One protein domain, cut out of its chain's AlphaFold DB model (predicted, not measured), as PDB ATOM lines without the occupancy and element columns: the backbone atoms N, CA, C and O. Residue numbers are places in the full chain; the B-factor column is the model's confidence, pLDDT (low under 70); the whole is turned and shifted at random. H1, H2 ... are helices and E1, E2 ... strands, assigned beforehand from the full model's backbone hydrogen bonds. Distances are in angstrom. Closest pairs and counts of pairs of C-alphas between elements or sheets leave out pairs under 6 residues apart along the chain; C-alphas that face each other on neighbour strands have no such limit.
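What this domain is: This is residues 72 to 131 of the 131 residues of the protein "ImmA/IrrE family metallo-endopeptidase" of Caloranaerobacter azorensis (UniProt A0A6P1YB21). Two longer helices, H2 and H3, meet at a corner, the last part of H2 beside the first part of H3. The short helix H1 and a small two-stranded hairpin, E1 and E2, are set separately from each other on the same side of this corner, and residues 126 to 131 run outward from the hairpin as a tail. The printed part has 60 residues with three named helices and two named strands, in the order H1, H2, H3, E1, E2; the sheet has the order E1 - E2 and is antiparallel, and the class is mostly helix. The whole is compact, with a radius of gyration of the C-alphas of 10.9 A, yet only just elongated, spanning 36 by 24 by 21 A.

How they stand to each other: H1, residues 72 to 75, is close to but not clearly touching H2, residues 84 to 94; their closest C-alphas, those of Leu 75 and Leu 91, are 8.0 A apart. H2 touches H3, residues 99 to 110, which takes part with residues 99 to 103 alone. The closest C-alphas of H2 and H3 are those of Ala 92 and Thr 99, 5.2 A apart. Their lines stand about perpendicular at 70.5 degrees, only just past a steep tilt. H1 and H3 are apart, but only just, at 8.4 A. E1, residues 118 to 120, and E2, residues 123 to 125, form a hairpin of antiparallel strands with 145 degrees between their directions. N 123 and O 120 are 3.0 A apart and N 120 and O 123 are 3.2 A apart, both within hydrogen-bond range. E1 is apart from H2, but only just, at 8.2 A. Of the O i to N i+4 pairs, 6 of 7 in H2 and 7 of 8 in H3 are within hydrogen-bond range; H1 is too short for such a pair.

Where its parts are: H1 begins at C-alpha 72, at (109.492, 111.115, 192.087), and runs to C-alpha 75. H2 measures 15.1 A from C-alpha 84 to C-alpha 94. H3 measures 16.5 A and ends at C-alpha 110, at (118.017, 104.249, 196.443). E1 and E2 each measure 6.2 A, and E2 ends at C-alpha 125, at (121.452, 111.908, 189.215).

The domain as a whole: The two C-alphas farthest apart are those of Asn 96 and Glu 131, 36.2 A. The printed part has no cut and ends at the chain's last residue. The links H2 to H3 and E1 to E2 are tight, H1 to H2 and H3 to E1 are short, and there is no long link. The mean pLDDT of the printed part is 71.0; residues 79 to 86 and 111 to 131 are under 70.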
ATOM      1  N   ILE A  72     108.160 111.291 192.696       87.19
ATOM      2  CA  ILE A  72     109.492 111.115 192.087       87.19
ATOM      3  C   ILE A  72     109.737 112.027 190.879       87.19
ATOM      4  O   ILE A  72     110.854 112.493 190.684       87.19
ATOM      5  N   TYR A  73     108.705 112.301 190.080       85.56
ATOM      6  CA  TYR A  73     108.823 113.153 188.898       85.56
ATOM      7  C   TYR A  73     109.035 114.629 189.262       85.56
ATOM      8  O   TYR A  73     109.672 115.343 188.502       85.56
ATOM      9  N   ILE A  74     108.541 115.078 190.424       87.25
ATOM     10  CA  ILE A  74     108.820 116.426 190.938       87.25
ATOM     11  C   ILE A  74     110.219 116.447 191.542       87.25
ATOM     12  O   ILE A  74     111.000 117.337 191.238       87.25
ATOM     13  N   LEU A  75     110.551 115.433 192.345       84.31
ATOM     14  CA  LEU A  75     111.824 115.342 193.061       84.31
ATOM     15  C   LEU A  75     113.024 115.359 192.104       84.31
ATOM     16  O   LEU A  75     113.990 116.068 192.352       84.31
ATOM     17  N   LYS A  76     112.919 114.669 190.961       76.38
ATOM     18  CA  LYS A  76     113.943 114.672 189.900       76.38
ATOM     19  C   LYS A  76     114.151 116.029 189.213       76.38
ATOM     20  O   LYS A  76     115.173 116.209 188.562       76.38
ATOM     21  N   ASN A  77     113.200 116.953 189.339       78.31
ATOM     22  CA  ASN A  77     113.232 118.255 188.673       78.31
ATOM     23  C   ASN A  77     113.632 119.403 189.617       78.31
ATOM     24  O   ASN A  77     113.641 120.556 189.188       78.31
ATOM     25  N   VAL A  78     113.933 119.120 190.889       77.88
ATOM     26  CA  VAL A  78     114.383 120.143 191.843       77.88
ATOM     27  C   VAL A  78     115.869 120.434 191.621       77.88
ATOM     28  O   VAL A  78     116.689 119.519 191.597       77.88
ATOM     29  N   SER A  79     116.212 121.714 191.470       69.38
ATOM     30  CA  SER A  79     117.596 122.197 191.483       69.38
ATOM     31  C   SER A  79     118.072 122.387 192.920       69.38
ATOM     32  O   SER A  79     117.363 123.012 193.708       69.38
ATOM     33  N   VAL A  80     119.264 121.899 193.244       66.50
ATOM     34  CA  VAL A  80     119.765 121.797 194.624       66.50
ATOM     35  C   VAL A  80     121.219 122.246 194.723       66.50
ATOM     36  O   VAL A  80     121.956 122.188 193.731       66.50
ATOM     37  N   SER A  81     121.618 122.744 195.895       63.78
ATOM     38  CA  SER A  81     122.979 123.229 196.132       63.78
ATOM     39  C   SER A  81     123.976 122.083 196.383       63.78
ATOM     40  O   SER A  81     123.606 120.923 196.570       63.78
ATOM     41  N   TYR A  82     125.274 122.388 196.299       58.09
ATOM     42  CA  TYR A  82     126.352 121.395 196.334       58.09
ATOM     43  C   TYR A  82     126.781 121.063 197.776       58.09
ATOM     44  O   TYR A  82     127.842 121.499 198.208       58.09
ATOM     45  N   ASP A  83     125.965 120.298 198.505       59.88
ATOM     46  CA  ASP A  83     126.337 119.534 199.714       59.88
ATOM     47  C   ASP A  83     125.215 118.519 200.026       59.88
ATOM     48  O   ASP A  83     124.042 118.886 200.050       59.88
ATOM     49  N   THR A  84     125.538 117.242 200.257       60.12
ATOM     50  CA  THR A  84     124.555 116.162 200.472       60.12
ATOM     51  C   THR A  84     123.702 116.355 201.729       60.12
ATOM     52  O   THR A  84     122.527 115.987 201.724       60.12
ATOM     53  N   TYR A  85     124.240 116.926 202.813       57.81
ATOM     54  CA  TYR A  85     123.424 117.185 204.010       57.81
ATOM     55  C   TYR A  85     122.489 118.373 203.791       57.81
ATOM     56  O   TYR A  85     121.296 118.274 204.081       57.81
ATOM     57  N   MET A  86     123.000 119.452 203.190       61.56
ATOM     58  CA  MET A  86     122.172 120.605 202.823       61.56
ATOM     59  C   MET A  86     121.089 120.215 201.809       61.56
ATOM     60  O   MET A  86     119.959 120.679 201.917       61.56
ATOM     61  N   LEU A  87     121.383 119.282 200.902       78.31
ATOM     62  CA  LEU A  87     120.444 118.742 199.922       78.31
ATOM     63  C   LEU A  87     119.181 118.151 200.562       78.31
ATOM     64  O   LEU A  87     118.073 118.391 200.083       78.31
ATOM     65  N   VAL A  88     119.320 117.343 201.618       85.19
ATOM     66  CA  VAL A  88     118.162 116.685 202.249       85.19
ATOM     67  C   VAL A  88     117.260 117.710 202.929       85.19
ATOM     68  O   VAL A  88     116.037 117.608 202.804       85.19
ATOM     69  N   ASP A  89     117.846 118.696 203.607       85.62
ATOM     70  CA  ASP A  89     117.100 119.774 204.259       85.62
ATOM     71  C   ASP A  89     116.429 120.698 203.230       85.62
ATOM     72  O   ASP A  89     115.239 120.988 203.354       85.62
ATOM     73  N   GLU A  90     117.127 121.064 202.149       86.56
ATOM     74  CA  GLU A  90     116.569 121.844 201.032       86.56
ATOM     75  C   GLU A  90     115.381 121.134 200.372       86.56
ATOM     76  O   GLU A  90     114.341 121.743 200.092       86.56
ATOM     77  N   LEU A  91     115.500 119.824 200.146       89.06
ATOM     78  CA  LEU A  91     114.400 119.014 199.632       89.06
ATOM     79  C   LEU A  91     113.255 118.947 200.648       89.06
ATOM     80  O   LEU A  91     112.091 119.103 200.272       89.06
ATOM     81  N   ALA A  92     113.543 118.726 201.931       92.62
ATOM     82  CA  ALA A  92     112.521 118.674 202.973       92.62
ATOM     83  C   ALA A  92     111.727 119.987 203.051       92.62
ATOM     84  O   ALA A  92     110.492 119.958 203.105       92.62
ATOM     85  N   ASP A  93     112.411 121.126 202.957       92.31
ATOM     86  CA  ASP A  93     111.805 122.453 202.894       92.31
ATOM     87  C   ASP A  93     110.965 122.634 201.622       92.31
ATOM     88  O   ASP A  93     109.799 123.025 201.716       92.31
ATOM     89  N   THR A  94     111.504 122.262 200.454       92.44
ATOM     90  CA  THR A  94     110.811 122.337 199.151       92.44
ATOM     91  C   THR A  94     109.497 121.559 199.156       92.44
ATOM     92  O   THR A  94     108.468 122.038 198.680       92.44
ATOM     93  N   PHE A  95     109.508 120.354 199.725       94.25
ATOM     94  CA  PHE A  95     108.327 119.498 199.813       94.25
ATOM     95  C   PHE A  95     107.492 119.747 201.070       94.25
ATOM     96  O   PHE A  95     106.463 119.093 201.242       94.25
ATOM     97  N   ASN A  96     107.892 120.685 201.933       95.94
ATOM     98  CA  ASN A  96     107.263 121.002 203.211       95.94
ATOM     99  C   ASN A  96     106.966 119.752 204.064       95.94
ATOM    100  O   ASN A  96     105.827 119.474 204.466       95.94
ATOM    101  N   VAL A  97     108.017 118.974 204.300       96.75
ATOM    102  CA  VAL A  97     108.061 117.790 205.165       96.75
ATOM    103  C   VAL A  97     109.232 117.929 206.140       96.75
ATOM    104  O   VAL A  97     110.077 118.801 205.995       96.75
ATOM    105  N   THR A  98     109.274 117.108 207.182       96.12
ATOM    106  CA  THR A  98     110.445 117.006 208.061       96.12
ATOM    107  C   THR A  98     111.622 116.334 207.346       96.12
ATOM    108  O   THR A  98     111.419 115.497 206.456       96.12
ATOM    109  N   THR A  99     112.841 116.663 207.768       93.00
ATOM    110  CA  THR A  99     114.088 116.084 207.248       93.00
ATOM    111  C   THR A  99     114.073 114.559 207.314       93.00
ATOM    112  O   THR A  99     114.367 113.897 206.321       93.00
ATOM    113  N   GLU A 100     113.620 113.966 208.421       93.19
ATOM    114  CA  GLU A 100     113.579 112.506 208.599       93.19
ATOM    115  C   GLU A 100     112.630 111.829 207.600       93.19
ATOM    116  O   GLU A 100     112.863 110.707 207.146       93.19
ATOM    117  N   PHE A 101     111.544 112.509 207.228       95.25
ATOM    118  CA  PHE A 101     110.615 112.001 206.224       95.25
ATOM    119  C   PHE A 101     111.208 112.085 204.820       95.25
ATOM    120  O   PHE A 101     111.011 111.167 204.023       95.25
ATOM    121  N   MET A 102     111.956 113.150 204.517       93.69
ATOM    122  CA  MET A 102     112.689 113.242 203.257       93.69
ATOM    123  C   MET A 102     113.772 112.159 203.174       93.69
ATOM    124  O   MET A 102     113.834 111.444 202.179       93.69
ATOM    125  N   GLN A 103     114.536 111.928 204.245       90.50
ATOM    126  CA  GLN A 103     115.492 110.815 204.330       90.50
ATOM    127  C   GLN A 103     114.814 109.465 204.077       90.50
ATOM    128  O   GLN A 103     115.289 108.668 203.268       90.50
ATOM    129  N   TYR A 104     113.665 109.216 204.717       91.81
ATOM    130  CA  TYR A 104     112.868 108.016 204.463       91.81
ATOM    131  C   TYR A 104     112.455 107.909 202.990       91.81
ATOM    132  O   TYR A 104     112.602 106.849 202.380       91.81
ATOM    133  N   ARG A 105     111.968 109.004 202.396       91.94
ATOM    134  CA  ARG A 105     111.559 109.037 200.989       91.94
ATOM    135  C   ARG A 105     112.713 108.706 200.052       91.94
ATOM    136  O   ARG A 105     112.500 107.942 199.112       91.94
ATOM    137  N   LEU A 106     113.884 109.283 200.294       87.62
ATOM    138  CA  LEU A 106     115.097 109.068 199.511       87.62
ATOM    139  C   LEU A 106     115.597 107.626 199.652       87.62
ATOM    140  O   LEU A 106     115.891 106.975 198.651       87.62
ATOM    141  N   LYS A 107     115.554 107.065 200.867       86.56
ATOM    142  CA  LYS A 107     115.862 105.650 201.120       86.56
ATOM    143  C   LYS A 107     114.971 104.694 200.319       86.56
ATOM    144  O   LYS A 107     115.446 103.653 199.884       86.56
ATOM    145  N   LEU A 108     113.698 105.041 200.093       87.94
ATOM    146  CA  LEU A 108     112.801 104.254 199.232       87.94
ATOM    147  C   LEU A 108     113.184 104.290 197.743       87.94
ATOM    148  O   LEU A 108     112.698 103.449 196.994       87.94
ATOM    149  N   ILE A 109     113.966 105.275 197.290       83.25
ATOM    150  CA  ILE A 109     114.403 105.389 195.887       83.25
ATOM    151  C   ILE A 109     115.707 104.622 195.666       83.25
ATOM    152  O   ILE A 109     115.863 103.997 194.624       83.25
ATOM    153  N   TRP A 110     116.627 104.684 196.630       74.00
ATOM    154  CA  TRP A 110     118.017 104.249 196.443       74.00
ATOM    155  C   TRP A 110     118.462 103.117 197.360       74.00
ATOM    156  O   TRP A 110     119.654 102.931 197.562       74.00
ATOM    157  N   GLU A 111     117.508 102.395 197.947       61.69
ATOM    158  CA  GLU A 111     117.739 101.115 198.626       61.69
ATOM    159  C   GLU A 111     118.971 101.085 199.558       61.69
ATOM    160  O   GLU A 111     119.667 100.082 199.637       61.69
ATOM    161  N   GLN A 112     119.135 102.154 200.357       51.94
ATOM    162  CA  GLN A 112     120.084 102.348 201.477       51.94
ATOM    163  C   GLN A 112     121.388 103.123 201.209       51.94
ATOM    164  O   GLN A 112     121.941 103.627 202.184       51.94
ATOM    165  N   ASP A 113     121.799 103.373 199.963       50.62
ATOM    166  CA  ASP A 113     123.032 104.133 199.686       50.62
ATOM    167  C   ASP A 113     122.771 105.647 199.569       50.62
ATOM    168  O   ASP A 113     122.886 106.251 198.502       50.62
ATOM    169  N   LEU A 114     122.406 106.294 200.686       51.88
ATOM    170  CA  LEU A 114     122.339 107.768 200.747       51.88
ATOM    171  C   LEU A 114     123.717 108.414 200.510       51.88
ATOM    172  O   LEU A 114     123.790 109.535 200.011       51.88
ATOM    173  N   ASP A 115     124.793 107.680 200.801       48.47
ATOM    174  CA  ASP A 115     126.175 108.109 200.576       48.47
ATOM    175  C   ASP A 115     126.540 108.187 199.074       48.47
ATOM    176  O   ASP A 115     127.524 108.831 198.716       48.47
ATOM    177  N   MET A 116     125.733 107.591 198.180       47.28
ATOM    178  CA  MET A 116     125.946 107.543 196.718       47.28
ATOM    179  C   MET A 116     125.031 108.497 195.928       47.28
ATOM    180  O   MET A 116     124.780 108.291 194.737       47.28
ATOM    181  N   ILE A 117     124.508 109.556 196.551       54.12
ATOM    182  CA  ILE A 117     123.773 110.593 195.810       54.12
ATOM    183  C   ILE A 117     124.783 111.456 195.042       54.12
ATOM    184  O   ILE A 117     125.457 112.312 195.613       54.12
ATOM    185  N   ILE A 118     124.885 111.251 193.725       51.34
ATOM    186  CA  ILE A 118     125.782 112.021 192.858       51.34
ATOM    187  C   ILE A 118     125.043 113.267 192.349       51.34
ATOM    188  O   ILE A 118     124.170 113.193 191.483       51.34
ATOM    189  N   CYS A 119     125.428 114.443 192.845       52.62
ATOM    190  CA  CYS A 119     125.025 115.718 192.248       52.62
ATOM    191  C   CYS A 119     126.059 116.146 191.198       52.62
ATOM    192  O   CYS A 119     127.204 116.445 191.537       52.62
ATOM    193  N   ASN A 120     125.668 116.215 189.920       43.00
ATOM    194  CA  ASN A 120     126.520 116.749 188.852       43.00
ATOM    195  C   ASN A 120     125.879 118.013 188.267       43.00
ATOM    196  O   ASN A 120     124.761 117.966 187.758       43.00
ATOM    197  N   LYS A 121     126.584 119.150 188.343       47.62
ATOM    198  CA  LYS A 121     126.113 120.469 187.868       47.62
ATOM    199  C   LYS A 121     124.737 120.897 188.425       47.62
ATOM    200  O   LYS A 121     123.944 121.493 187.703       47.62
ATOM    201  N   GLY A 122     124.434 120.570 189.686       51.31
ATOM    202  CA  GLY A 122     123.158 120.913 190.337       51.31
ATOM    203  C   GLY A 122     121.962 120.085 189.853       51.31
ATOM    204  O   GLY A 122     120.825 120.367 190.225       51.31
ATOM    205  N   VAL A 123     122.217 119.069 189.020       47.00
ATOM    206  CA  VAL A 123     121.222 118.107 188.552       47.00
ATOM    207  C   VAL A 123     121.352 116.833 189.376       47.00
ATOM    208  O   VAL A 123     122.442 116.277 189.550       47.00
ATOM    209  N   PHE A 124     120.208 116.383 189.872       53.12
ATOM    210  CA  PHE A 124     120.043 115.160 190.633       53.12
ATOM    211  C   PHE A 124     120.185 113.940 189.716       53.12
ATOM    212  O   PHE A 124     119.276 113.625 188.943       53.12
ATOM    213  N   TYR A 125     121.310 113.232 189.808       50.41
ATOM    214  CA  TYR A 125     121.452 111.908 189.215       50.41
ATOM    215  C   TYR A 125     121.302 110.889 190.342       50.41
ATOM    216  O   TYR A 125     122.099 110.836 191.274       50.41
ATOM    217  N   GLY A 126     120.222 110.106 190.295       54.97
ATOM    218  CA  GLY A 126     120.112 108.937 191.163       54.97
ATOM    219  C   GLY A 126     121.233 107.928 190.887       54.97
ATOM    220  O   GLY A 126     121.956 108.075 189.904       54.97
ATOM    221  N   TYR A 127     121.332 106.909 191.748       47.06
ATOM    222  CA  TYR A 127     122.269 105.781 191.654       47.06
ATOM    223  C   TYR A 127     122.651 105.419 190.205       47.06
ATOM    224  O   TYR A 127     121.805 104.969 189.427       47.06
ATOM    225  N   ILE A 128     123.925 105.622 189.859       46.56
ATOM    226  CA  ILE A 128     124.550 105.044 188.667       46.56
ATOM    227  C   ILE A 128     125.336 103.832 189.181       46.56
ATOM    228  O   ILE A 128     126.285 104.039 189.941       46.56
ATOM    229  N   PRO A 129     124.954 102.590 188.836       37.56
ATOM    230  CA  PRO A 129     125.783 101.440 189.164       37.56
ATOM    231  C   PRO A 129     127.156 101.638 188.520       37.56
ATOM    232  O   PRO A 129     127.251 101.980 187.340       37.56
ATOM    233  N   ILE A 130     128.210 101.461 189.311       42.94
ATOM    234  CA  ILE A 130     129.565 101.356 188.780       42.94
ATOM    235  C   ILE A 130     129.622  99.974 188.118       42.94
ATOM    236  O   ILE A 130     129.564  98.969 188.827       42.94
ATOM    237  N   GLU A 131     129.614  99.936 186.784       41.22
ATOM    238  CA  GLU A 131     129.973  98.732 186.016       41.22
ATOM    239  C   GLU A 131     131.451  98.375 186.215       41.22
ATOM    240  O   GLU A 131     132.291  99.307 186.254       41.22
TER     241      GLU A 131